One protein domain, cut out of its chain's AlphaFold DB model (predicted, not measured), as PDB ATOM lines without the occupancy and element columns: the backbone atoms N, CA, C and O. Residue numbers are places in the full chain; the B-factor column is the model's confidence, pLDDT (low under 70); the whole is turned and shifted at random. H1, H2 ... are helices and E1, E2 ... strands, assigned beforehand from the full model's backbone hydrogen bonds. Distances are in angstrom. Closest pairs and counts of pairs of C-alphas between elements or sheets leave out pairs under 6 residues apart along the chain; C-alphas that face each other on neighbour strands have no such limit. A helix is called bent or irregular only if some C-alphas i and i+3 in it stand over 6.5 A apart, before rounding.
ATOM      1  N   ARG A 263     340.132 344.644 221.614       91.06
ATOM      2  CA  ARG A 263     340.154 344.596 223.092       91.06
ATOM      3  C   ARG A 263     339.255 343.488 223.646       91.06
ATOM      4  O   ARG A 263     339.717 342.728 224.493       91.06
ATOM      5  N   LEU A 264     338.034 343.345 223.125       91.50
ATOM      6  CA  LEU A 264     337.098 342.278 223.507       91.50
ATOM      7  C   LEU A 264     337.607 340.877 223.124       91.50
ATOM      8  O   LEU A 264     337.404 339.918 223.865       91.50
ATOM      9  N   LEU A 265     338.309 340.744 221.993       92.56
ATOM     10  CA  LEU A 265     338.849 339.462 221.527       92.56
ATOM     11  C   LEU A 265     340.178 339.053 222.184       92.56
ATOM     12  O   LEU A 265     340.510 337.864 222.164       92.56
ATOM     13  N   ARG A 266     340.934 339.983 222.790       91.00
ATOM     14  CA  ARG A 266     342.246 339.706 223.419       91.00
ATOM     15  C   ARG A 266     342.248 338.483 224.351       91.00
ATOM     16  O   ARG A 266     343.152 337.663 224.180       91.00
ATOM     17  N   PRO A 267     341.297 338.290 225.291       95.12
ATOM     18  CA  PRO A 267     341.303 337.125 226.180       95.12
ATOM     19  C   PRO A 267     341.146 335.802 225.419       95.12
ATOM     20  O   PRO A 267     341.904 334.861 225.655       95.12
ATOM     21  N   ALA A 268     340.224 335.748 224.453       91.81
ATOM     22  CA  ALA A 268     339.973 334.557 223.641       91.81
ATOM     23  C   ALA A 268     341.162 334.221 222.724       91.81
ATOM     24  O   ALA A 268     341.586 333.068 222.652       91.81
ATOM     25  N   VAL A 269     341.761 335.224 222.072       92.44
ATOM     26  CA  VAL A 269     342.953 335.016 221.232       92.44
ATOM     27  C   VAL A 269     344.153 334.584 222.076       92.44
ATOM     28  O   VAL A 269     344.858 333.650 221.701       92.44
ATOM     29  N   ASN A 270     344.362 335.192 223.247       90.88
ATOM     30  CA  ASN A 270     345.420 334.773 224.168       90.88
ATOM     31  C   ASN A 270     345.194 333.345 224.700       90.88
ATOM     32  O   ASN A 270     346.169 332.616 224.870       90.88
ATOM     33  N   HIS A 271     343.944 332.906 224.897       92.50
ATOM     34  CA  HIS A 271     343.631 331.514 225.232       92.50
ATOM     35  C   HIS A 271     344.033 330.547 224.103       92.50
ATOM     36  O   HIS A 271     344.731 329.568 224.364       92.50
ATOM     37  N   VAL A 272     343.685 330.851 222.846       90.88
ATOM     38  CA  VAL A 272     344.081 330.042 221.675       90.88
ATOM     39  C   VAL A 272     345.607 329.998 221.514       90.88
ATOM     40  O   VAL A 272     346.179 328.932 221.279       90.88
ATOM     41  N   LEU A 273     346.297 331.127 221.707       89.88
ATOM     42  CA  LEU A 273     347.765 331.184 221.707       89.88
ATOM     43  C   LEU A 273     348.376 330.386 222.871       89.88
ATOM     44  O   LEU A 273     349.401 329.730 222.692       89.88
ATOM     45  N   ALA A 274     347.749 330.382 224.049       91.44
ATOM     46  CA  ALA A 274     348.182 329.566 225.182       91.44
ATOM     47  C   ALA A 274     347.989 328.063 224.916       91.44
ATOM     48  O   ALA A 274     348.896 327.281 225.206       91.44
ATOM     49  N   GLN A 275     346.867 327.650 224.312       91.19
ATOM     50  CA  GLN A 275     346.656 326.273 223.847       91.19
ATOM     51  C   GLN A 275     347.717 325.874 222.808       91.19
ATOM     52  O   GLN A 275     348.338 324.822 222.945       91.19
ATOM     53  N   LEU A 276     348.010 326.731 221.824       90.56
ATOM     54  CA  LEU A 276     349.068 326.493 220.836       90.56
ATOM     55  C   LEU A 276     350.461 326.383 221.487       90.56
ATOM     56  O   LEU A 276     351.224 325.471 221.179       90.56
ATOM     57  N   ASN A 277     350.792 327.233 222.458       89.75
ATOM     58  CA  ASN A 277     352.049 327.111 223.201       89.75
ATOM     59  C   ASN A 277     352.122 325.808 224.020       89.75
ATOM     60  O   ASN A 277     353.194 325.200 224.109       89.75
ATOM     61  N   ARG A 278     350.996 325.320 224.561       91.62
ATOM     62  CA  ARG A 278     350.919 323.990 225.187       91.62
ATOM     63  C   ARG A 278     351.169 322.876 224.167       91.62
ATOM     64  O   ARG A 278     351.989 322.012 224.465       91.62
ATOM     65  N   THR A 279     350.584 322.907 222.960       90.75
ATOM     66  CA  THR A 279     350.869 321.877 221.931       90.75
ATOM     67  C   THR A 279     352.341 321.851 221.558       90.75
ATOM     68  O   THR A 279     352.950 320.783 221.561       90.75
ATOM     69  N   LEU A 280     352.957 323.012 221.316       87.38
ATOM     70  CA  LEU A 280     354.383 323.114 220.999       87.38
ATOM     71  C   LEU A 280     355.258 322.580 222.140       87.38
ATOM     72  O   LEU A 280     356.253 321.898 221.886       87.38
ATOM     73  N   THR A 281     354.859 322.815 223.391       87.88
ATOM     74  CA  THR A 281     355.543 322.290 224.581       87.88
ATOM     75  C   THR A 281     355.396 320.768 224.694       87.88
ATOM     76  O   THR A 281     356.390 320.078 224.910       87.88
ATOM     77  N   ILE A 282     354.202 320.208 224.470       88.38
ATOM     78  CA  ILE A 282     353.958 318.753 224.447       88.38
ATOM     79  C   ILE A 282     354.755 318.097 223.310       88.38
ATOM     80  O   ILE A 282     355.463 317.113 223.530       88.38
ATOM     81  N   LEU A 283     354.730 318.682 222.110       85.81
ATOM     82  CA  LEU A 283     355.509 318.235 220.954       85.81
ATOM     83  C   LEU A 283     357.018 318.268 221.242       85.81
ATOM     84  O   LEU A 283     357.729 317.336 220.851       85.81
ATOM     85  N   HIS A 284     357.515 319.304 221.923       82.81
ATOM     86  CA  HIS A 284     358.910 319.394 222.350       82.81
ATOM     87  C   HIS A 284     359.253 318.313 223.383       82.81
ATOM     88  O   HIS A 284     360.211 317.561 223.189       82.81
ATOM     89  N   ASN A 285     358.440 318.178 224.431       84.62
ATOM     90  CA  ASN A 285     358.643 317.225 225.519       84.62
ATOM     91  C   ASN A 285     358.612 315.776 225.022       84.62
ATOM     92  O   ASN A 285     359.507 315.009 225.368       84.62
ATOM     93  N   ALA A 286     357.684 315.420 224.129       81.94
ATOM     94  CA  ALA A 286     357.661 314.116 223.467       81.94
ATOM     95  C   ALA A 286     358.982 313.831 222.724       81.94
ATOM     96  O   ALA A 286     359.581 312.767 222.875       81.94
ATOM     97  N   ARG A 287     359.510 314.818 221.986       75.12
ATOM     98  CA  ARG A 287     360.772 314.698 221.232       75.12
ATOM     99  C   ARG A 287     361.998 314.575 222.149       75.12
ATOM    100  O   ARG A 287     362.941 313.855 221.816       75.12
ATOM    101  N   VAL A 288     361.988 315.246 223.302       73.56
ATOM    102  CA  VAL A 288     363.026 315.130 224.342       73.56
ATOM    103  C   VAL A 288     362.925 313.792 225.087       73.56
ATOM    104  O   VAL A 288     363.954 313.165 225.332       73.56
ATOM    105  N   ALA A 289     361.720 313.288 225.358       73.19
ATOM    106  CA  ALA A 289     361.507 311.960 225.935       73.19
ATOM    107  C   ALA A 289     362.017 310.847 224.999       73.19
ATOM    108  O   ALA A 289     362.747 309.954 225.438       73.19
ATOM    109  N   CYS A 290     361.760 310.955 223.689       65.00
ATOM    110  CA  CYS A 290     362.342 310.052 222.692       65.00
ATOM    111  C   CYS A 290     363.881 310.046 222.727       65.00
ATOM    112  O   CYS A 290     364.477 308.986 222.567       65.00
ATOM    113  N   LEU A 291     364.549 311.183 222.981       59.66
ATOM    114  CA  LEU A 291     366.014 311.218 223.133       59.66
ATOM    115  C   LEU A 291     366.517 310.436 224.359       59.66
ATOM    116  O   LEU A 291     367.617 309.885 224.300       59.66
ATOM    117  N   ASP A 421     354.790 313.890 211.612       83.69
ATOM    118  CA  ASP A 421     353.546 313.651 210.884       83.69
ATOM    119  C   ASP A 421     352.419 314.533 211.444       83.69
ATOM    120  O   ASP A 421     352.478 315.006 212.584       83.69
ATOM    121  N   TRP A 422     351.377 314.782 210.649       84.56
ATOM    122  CA  TRP A 422     350.242 315.603 211.090       84.56
ATOM    123  C   TRP A 422     349.392 314.917 212.170       84.56
ATOM    124  O   TRP A 422     348.825 315.607 213.015       84.56
ATOM    125  N   SER A 423     349.392 313.582 212.220       85.00
ATOM    126  CA  SER A 423     348.828 312.781 213.318       85.00
ATOM    127  C   SER A 423     349.453 313.130 214.673       85.00
ATOM    128  O   SER A 423     348.738 313.332 215.649       85.00
ATOM    129  N   ASP A 424     350.777 313.291 214.718       85.25
ATOM    130  CA  ASP A 424     351.542 313.699 215.902       85.25
ATOM    131  C   ASP A 424     351.142 315.105 216.388       85.25
ATOM    132  O   ASP A 424     351.026 315.355 217.589       85.25
ATOM    133  N   VAL A 425     350.929 316.034 215.448       88.44
ATOM    134  CA  VAL A 425     350.539 317.426 215.733       88.44
ATOM    135  C   VAL A 425     349.103 317.494 216.249       88.44
ATOM    136  O   VAL A 425     348.847 318.160 217.250       88.44
ATOM    137  N   VAL A 426     348.176 316.776 215.611       89.19
ATOM    138  CA  VAL A 426     346.759 316.742 216.002       89.19
ATOM    139  C   VAL A 426     346.552 315.945 217.301       89.19
ATOM    140  O   VAL A 426     345.777 316.369 218.154       89.19
ATOM    141  N   GLY A 427     347.312 314.870 217.534       86.25
ATOM    142  CA  GLY A 427     347.329 314.155 218.818       86.25
ATOM    143  C   GLY A 427     347.863 315.014 219.971       86.25
ATOM    144  O   GLY A 427     347.280 315.042 221.054       86.25
ATOM    145  N   ALA A 428     348.919 315.802 219.739       88.06
ATOM    146  CA  ALA A 428     349.383 316.782 220.723       88.06
ATOM    147  C   ALA A 428     348.405 317.958 220.920       88.06
ATOM    148  O   ALA A 428     348.416 318.573 221.986       88.06
ATOM    149  N   ALA A 429     347.559 318.266 219.927       89.62
ATOM    150  CA  ALA A 429     346.466 319.228 220.060       89.62
ATOM    151  C   ALA A 429     345.356 318.718 220.987       89.62
ATOM    152  O   ALA A 429     344.963 319.447 221.896       89.62
ATOM    153  N   ALA A 430     344.932 317.458 220.840       88.81
ATOM    154  CA  ALA A 430     344.005 316.828 221.782       88.81
ATOM    155  C   ALA A 430     344.544 316.903 223.228       88.81
ATOM    156  O   ALA A 430     343.866 317.404 224.122       88.81
ATOM    157  N   LEU A 431     345.819 316.548 223.437       86.50
ATOM    158  CA  LEU A 431     346.480 316.619 224.751       86.50
ATOM    159  C   LEU A 431     346.660 318.039 225.326       86.50
ATOM    160  O   LEU A 431     346.920 318.179 226.519       86.50
ATOM    161  N   ALA A 432     346.565 319.096 224.517       87.56
ATOM    162  CA  ALA A 432     346.670 320.481 224.992       87.56
ATOM    163  C   ALA A 432     345.325 321.089 225.434       87.56
ATOM    164  O   ALA A 432     345.301 322.245 225.875       87.56
ATOM    165  N   GLY A 433     344.227 320.336 225.301       85.00
ATOM    166  CA  GLY A 433     342.872 320.789 225.611       85.00
ATOM    167  C   GLY A 433     342.187 321.532 224.461       85.00
ATOM    168  O   GLY A 433     341.398 322.441 224.717       85.00
ATOM    169  N   PHE A 434     342.488 321.198 223.200       88.50
ATOM    170  CA  PHE A 434     341.608 321.571 222.084       88.50
ATOM    171  C   PHE A 434     340.354 320.685 222.096       88.50
ATOM    172  O   PHE A 434     340.456 319.476 222.274       88.50
ATOM    173  N   SER A 435     339.177 321.276 221.865       88.94
ATOM    174  CA  SER A 435     337.900 320.547 221.805       88.94
ATOM    175  C   SER A 435     337.925 319.434 220.753       88.94
ATOM    176  O   SER A 435     338.346 319.690 219.618       88.94
ATOM    177  N   GLU A 436     337.397 318.257 221.092       87.25
ATOM    178  CA  GLU A 436     337.413 317.053 220.248       87.25
ATOM    179  C   GLU A 436     336.855 317.304 218.836       87.25
ATOM    180  O   GLU A 436     337.515 317.003 217.847       87.25
ATOM    181  N   ASP A 437     335.735 318.015 218.717       88.69
ATOM    182  CA  ASP A 437     335.173 318.504 217.453       88.69
ATOM    183  C   ASP A 437     336.171 319.218 216.519       88.69
ATOM    184  O   ASP A 437     336.117 319.096 215.292       88.69
ATOM    185  N   VAL A 438     337.052 320.052 217.081       89.88
ATOM    186  CA  VAL A 438     338.068 320.791 216.315       89.88
ATOM    187  C   VAL A 438     339.192 319.850 215.906       89.88
ATOM    188  O   VAL A 438     339.655 319.941 214.768       89.88
ATOM    189  N   VAL A 439     339.586 318.925 216.784       90.12
ATOM    190  CA  VAL A 439     340.551 317.857 216.491       90.12
ATOM    191  C   VAL A 439     340.025 316.992 215.338       90.12
ATOM    192  O   VAL A 439     340.708 316.878 214.323       90.12
ATOM    193  N   ALA A 440     338.781 316.514 215.412       88.69
ATOM    194  CA  ALA A 440     338.114 315.701 214.395       88.69
ATOM    195  C   ALA A 440     337.961 316.421 213.043       88.69
ATOM    196  O   ALA A 440     338.347 315.893 211.997       88.69
ATOM    197  N   ARG A 441     337.469 317.671 213.036       89.62
ATOM    198  CA  ARG A 441     337.369 318.475 211.801       89.62
ATOM    199  C   ARG A 441     338.735 318.759 211.177       89.62
ATOM    200  O   ARG A 441     338.849 318.786 209.951       89.62
ATOM    201  N   THR A 442     339.764 318.983 211.992       90.38
ATOM    202  CA  THR A 442     341.134 319.216 211.506       90.38
ATOM    203  C   THR A 442     341.742 317.925 210.966       90.38
ATOM    204  O   THR A 442     342.305 317.938 209.877       90.38
ATOM    205  N   ALA A 443     341.548 316.800 211.659       89.56
ATOM    206  CA  ALA A 443     341.977 315.475 211.229       89.56
ATOM    207  C   ALA A 443     341.391 315.091 209.866       89.56
ATOM    208  O   ALA A 443     342.141 314.758 208.951       89.56
ATOM    209  N   LYS A 444     340.074 315.254 209.693       88.56
ATOM    210  CA  LYS A 444     339.379 315.027 208.419       88.56
ATOM    211  C   LYS A 444     339.893 315.938 207.295       88.56
ATOM    212  O   LYS A 444     340.108 315.480 206.177       88.56
ATOM    213  N   ARG A 445     340.167 317.218 207.583       88.00
ATOM    214  CA  ARG A 445     340.778 318.145 206.608       88.00
ATOM    215  C   ARG A 445     342.195 317.737 206.216       88.00
ATOM    216  O   ARG A 445     342.515 317.800 205.034       88.00
ATOM    217  N   CYS A 446     343.024 317.308 207.166       86.62
ATOM    218  CA  CYS A 446     344.352 316.769 206.877       86.62
ATOM    219  C   CYS A 446     344.255 315.501 206.019       86.62
ATOM    220  O   CYS A 446     344.938 315.413 205.003       86.62
ATOM    221  N   ALA A 447     343.368 314.563 206.370       87.75
ATOM    222  CA  ALA A 447     343.159 313.339 205.602       87.75
ATOM    223  C   ALA A 447     342.748 313.636 204.148       87.75
ATOM    224  O   ALA A 447     343.381 313.140 203.217       87.75
ATOM    225  N   ASN A 448     341.771 314.529 203.947       86.62
ATOM    226  CA  ASN A 448     341.331 314.966 202.620       86.62
ATOM    227  C   ASN A 448     342.440 315.712 201.841       86.62
ATOM    228  O   ASN A 448     342.564 315.520 200.636       86.62
ATOM    229  N   LEU A 449     343.260 316.543 202.501       86.62
ATOM    230  CA  LEU A 449     344.319 317.331 201.847       86.62
ATOM    231  C   LEU A 449     345.527 316.478 201.425       86.62
ATOM    232  O   LEU A 449     346.135 316.752 200.392       86.62
ATOM    233  N   PHE A 450     345.878 315.449 202.204       81.06
ATOM    234  CA  PHE A 450     346.998 314.549 201.900       81.06
ATOM    235  C   PHE A 450     346.583 313.260 201.172       81.06
ATOM    236  O   PHE A 450     347.455 312.522 200.716       81.06
ATOM    237  N   GLY A 451     345.280 312.973 201.062       77.62
ATOM    238  CA  GLY A 451     344.755 311.736 200.472       77.62
ATOM    239  C   GLY A 451     345.108 310.475 201.271       77.62
ATOM    240  O   GLY A 451     345.183 309.388 200.703       77.62
ATOM    241  N   GLN A 452     345.378 310.614 202.572       82.31
ATOM    242  CA  GLN A 452     345.873 309.549 203.451       82.31
ATOM    243  C   GLN A 452     345.024 309.481 204.721       82.31
ATOM    244  O   GLN A 452     344.674 310.518 205.280       82.31
ATOM    245  N   GLY A 453     344.715 308.270 205.191       76.38
ATOM    246  CA  GLY A 453     344.053 308.080 206.483       76.38
ATOM    247  C   GLY A 453     344.919 308.621 207.622       76.38
ATOM    248  O   GLY A 453     346.135 308.416 207.632       76.38
ATOM    249  N   MET A 454     344.311 309.329 208.575       78.44
ATOM    250  CA  MET A 454     345.024 309.911 209.713       78.44
ATOM    251  C   MET A 454     344.493 309.340 211.027       78.44
ATOM    252  O   MET A 454     343.324 309.510 211.357       78.44
ATOM    253  N   ILE A 455     345.369 308.701 211.802       81.12
ATOM    254  CA  ILE A 455     345.034 308.139 213.116       81.12
ATOM    255  C   ILE A 455     345.371 309.169 214.200       81.12
ATOM    256  O   ILE A 455     346.515 309.624 214.285       81.12
ATOM    257  N   THR A 456     344.404 309.524 215.047       76.94
ATOM    258  CA  THR A 456     344.648 310.298 216.276       76.94
ATOM    259  C   THR A 456     344.550 309.391 217.489       76.94
ATOM    260  O   THR A 456     343.522 308.751 217.693       76.94
ATOM    261  N   ARG A 457     345.588 309.381 218.330       73.44
ATOM    262  CA  ARG A 457     345.554 308.698 219.626       73.44
ATOM    263  C   ARG A 457     345.054 309.648 220.698       73.44
ATOM    264  O   ARG A 457     345.733 310.633 220.990       73.44
ATOM    265  N   GLN A 458     343.904 309.346 221.283       70.44
ATOM    266  CA  GLN A 458     343.335 310.121 222.378       70.44
ATOM    267  C   GLN A 458     343.445 309.361 223.704       70.44
ATOM    268  O   GLN A 458     343.275 308.140 223.764       70.44
ATOM    269  N   PHE A 459     343.725 310.105 224.774       64.12
ATOM    270  CA  PHE A 459     343.637 309.627 226.149       64.12
ATOM    271  C   PHE A 459     342.382 310.248 226.776       64.12
ATOM    272  O   PHE A 459     342.355 311.472 226.928       64.12
ATOM    273  N   PRO A 460     341.352 309.467 227.138       63.44
ATOM    274  CA  PRO A 460     340.218 310.008 227.873       63.44
ATOM    275  C   PRO A 460     340.666 310.444 229.276       63.44
ATOM    276  O   PRO A 460     341.239 309.657 230.025       63.44
ATOM    277  N   GLU A 461     340.391 311.698 229.640       60.72
ATOM    278  CA  GLU A 461     340.768 312.279 230.943       60.72
ATOM    279  C   GLU A 461     339.926 311.725 232.113       60.72
ATOM    280  O   GLU A 461     340.301 311.839 233.278       60.72
ATOM    281  N   ARG A 462     338.796 311.071 231.812       57.78
ATOM    282  CA  ARG A 462     337.956 310.385 232.804       57.78
ATOM    283  C   ARG A 462     338.433 308.944 233.029       57.78
ATOM    284  O   ARG A 462     338.714 308.255 232.046       57.78
ATOM    285  N   PRO A 463     338.430 308.438 234.280       49.38
ATOM    286  CA  PRO A 463     338.715 307.038 234.574       49.38
ATOM    287  C   PRO A 463     337.578 306.142 234.062       49.38
ATOM    288  O   PRO A 463     336.638 305.808 234.777       49.38
ATOM    289  N   SER A 464     337.664 305.752 232.793       52.06
ATOM    290  CA  SER A 464     336.901 304.631 232.256       52.06
ATOM    291  C   SER A 464     337.530 303.326 232.740       52.06
ATOM    292  O   SER A 464     338.755 303.198 232.756       52.06
ATOM    293  N   ASN A 465     336.715 302.314 233.048       59.53
ATOM    294  CA  ASN A 465     337.170 300.981 233.486       59.53
ATOM    295  C   ASN A 465     337.914 300.177 232.389       59.53
ATOM    296  O   ASN A 465     338.112 298.971 232.517       59.53
ATOM    297  N   LYS A 466     338.318 300.831 231.293       56.34
ATOM    298  CA  LYS A 466     339.092 300.277 230.181       56.34
ATOM    299  C   LYS A 466     340.406 301.066 230.047       56.34
ATOM    300  O   LYS A 466     340.374 302.183 229.531       56.34
ATOM    301  N   PRO A 467     341.561 300.517 230.470       46.47
ATOM    302  CA  PRO A 467     342.860 301.142 230.246       46.47
ATOM    303  C   PRO A 467     343.259 300.982 228.771       46.47
ATOM    304  O   PRO A 467     343.950 300.035 228.397       46.47
ATOM    305  N   GLY A 468     342.790 301.893 227.918       58.78
ATOM    306  CA  GLY A 468     343.008 301.841 226.476       58.78
ATOM    307  C   GLY A 468     343.164 303.224 225.855       58.78
ATOM    308  O   GLY A 468     342.452 304.162 226.206       58.78
ATOM    309  N   PHE A 469     344.093 303.328 224.907       63.19
ATOM    310  CA  PHE A 469     344.137 304.437 223.961       63.19
ATOM    311  C   PHE A 469     342.904 304.352 223.059       63.19
ATOM    312  O   PHE A 469     342.569 303.263 222.586       63.19
ATOM    313  N   VAL A 470     342.255 305.483 222.789       70.31
ATOM    314  CA  VAL A 470     341.239 305.563 221.735       70.31
ATOM    315  C   VAL A 470     341.941 306.037 220.466       70.31
ATOM    316  O   VAL A 470     342.202 307.228 220.297       70.31
ATOM    317  N   ASP A 471     342.292 305.091 219.597       75.94
ATOM    318  CA  ASP A 471     342.832 305.372 218.266       75.94
ATOM    319  C   ASP A 471     341.648 305.631 217.315       75.94
ATOM    320  O   ASP A 471     340.947 304.706 216.911       75.94
ATOM    321  N   THR A 472     341.392 306.900 216.984       77.62
ATOM    322  CA  THR A 472     340.364 307.303 216.006       77.62
ATOM    323  C   THR A 472     340.994 307.405 214.617       77.62
ATOM    324  O   THR A 472     341.910 308.207 214.422       77.62
ATOM    325  N   GLU A 473     340.518 306.621 213.647       82.81
ATOM    326  CA  GLU A 473     340.981 306.685 212.256       82.81
ATOM    327  C   GLU A 473     340.067 307.580 211.406       82.81
ATOM    328  O   GLU A 473     338.879 307.317 211.241       82.81
ATOM    329  N   TYR A 474     340.641 308.641 210.838       81.56
ATOM    330  CA  TYR A 474     339.969 309.543 209.907       81.56
ATOM    331  C   TYR A 474     340.383 309.194 208.483       81.56
ATOM    332  O   TYR A 474     341.481 309.545 208.042       81.56
ATOM    333  N   LEU A 475     339.505 308.505 207.759       79.06
ATOM    334  CA  LEU A 475     339.700 308.201 206.345       79.06
ATOM    335  C   LEU A 475     339.368 309.427 205.473       79.06
ATOM    336  O   LEU A 475     338.457 310.188 205.818       79.06
ATOM    337  N   PRO A 476     340.077 309.636 204.346       77.62
ATOM    338  CA  PRO A 476     339.707 310.664 203.385       77.62
ATOM    339  C   PRO A 476     338.337 310.343 202.780       77.62
ATOM    340  O   PRO A 476     338.068 309.201 202.397       77.62
ATOM    341  N   GLU A 477     337.481 311.354 202.652       76.75
ATOM    342  CA  GLU A 477     336.225 311.203 201.920       76.75
ATOM    343  C   GLU A 477     336.530 310.884 200.457       76.75
ATOM    344  O   GLU A 477     337.127 311.689 199.736       76.75
ATOM    345  N   ARG A 478     336.093 309.707 199.997       54.66
ATOM    346  CA  ARG A 478     335.989 309.465 198.561       54.66
ATOM    347  C   ARG A 478     334.970 310.455 198.013       54.66
ATOM    348  O   ARG A 478     333.880 310.584 198.562       54.66
TER     349      ARG A 478
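Overview. This is residues 263 to 291 and 421 to 478 of the 620 residues of the protein "RNA polymerase i specific transcription initiation factor" of Ustilaginoidea virens (UniProt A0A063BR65). A helical hairpin, H2 and H3, has a two-stranded ribbon, E1 and E2, packed on one side; on the other, long helix H1 crosses H2, and its residues 263 to 271 stick out. The 87 printed residues run H1, H2, H3, E1, E2, mostly helix, with antiparallel strands. The whole is only just loose, close to compact: radius of gyration of the C-alphas 14.5 A, spans 42 by 33 by 31 A.

Along the chain. H1, residues 263 to 291, begins at C-alpha (340.154, 344.596, 223.092) and measures 42.2 A; it is irregular, C-alphas 264 and 267 being 7.2 A apart. H2 is residues 422 to 431, 14.2 A, and H3 436 to 450, 20.9 A. E1 is 454 to 458, 12.8 A; E2, 470 to 474, 12.5 A, ends at (339.969, 309.543, 209.907).

Arrangement. H1 touches H2 with residues 276 to 283 alone, at a steep tilt of 65 degrees, opposite ways; the closest C-alphas, Thr 279 and Ala 428, are 5.4 A apart. H2 and H3 form a hairpin and touch at a shallow tilt of 4 degrees, closest at C-alphas 426 and 439, 6.3 A. The closest C-alphas of H2 and E1, 427 and 456, are 5.3 A apart. E1 and E2 form an antiparallel hairpin, with N 456 and O 472 within hydrogen-bond range at 2.9 A. Every O i to N i+4 pair is within range in H2 and H3, and 23 of 25 in H1.

Size, cuts and confidence. C-alphas 263 and 465 are farthest apart, 44.9 A. Residues 292 to 420 are cut out, a gap of 17.6 A between C-alphas 291 and 421. The link E1 to E2 is long, and pLDDT is under 70 at residues 290 to 291, 459 to 469 and 478.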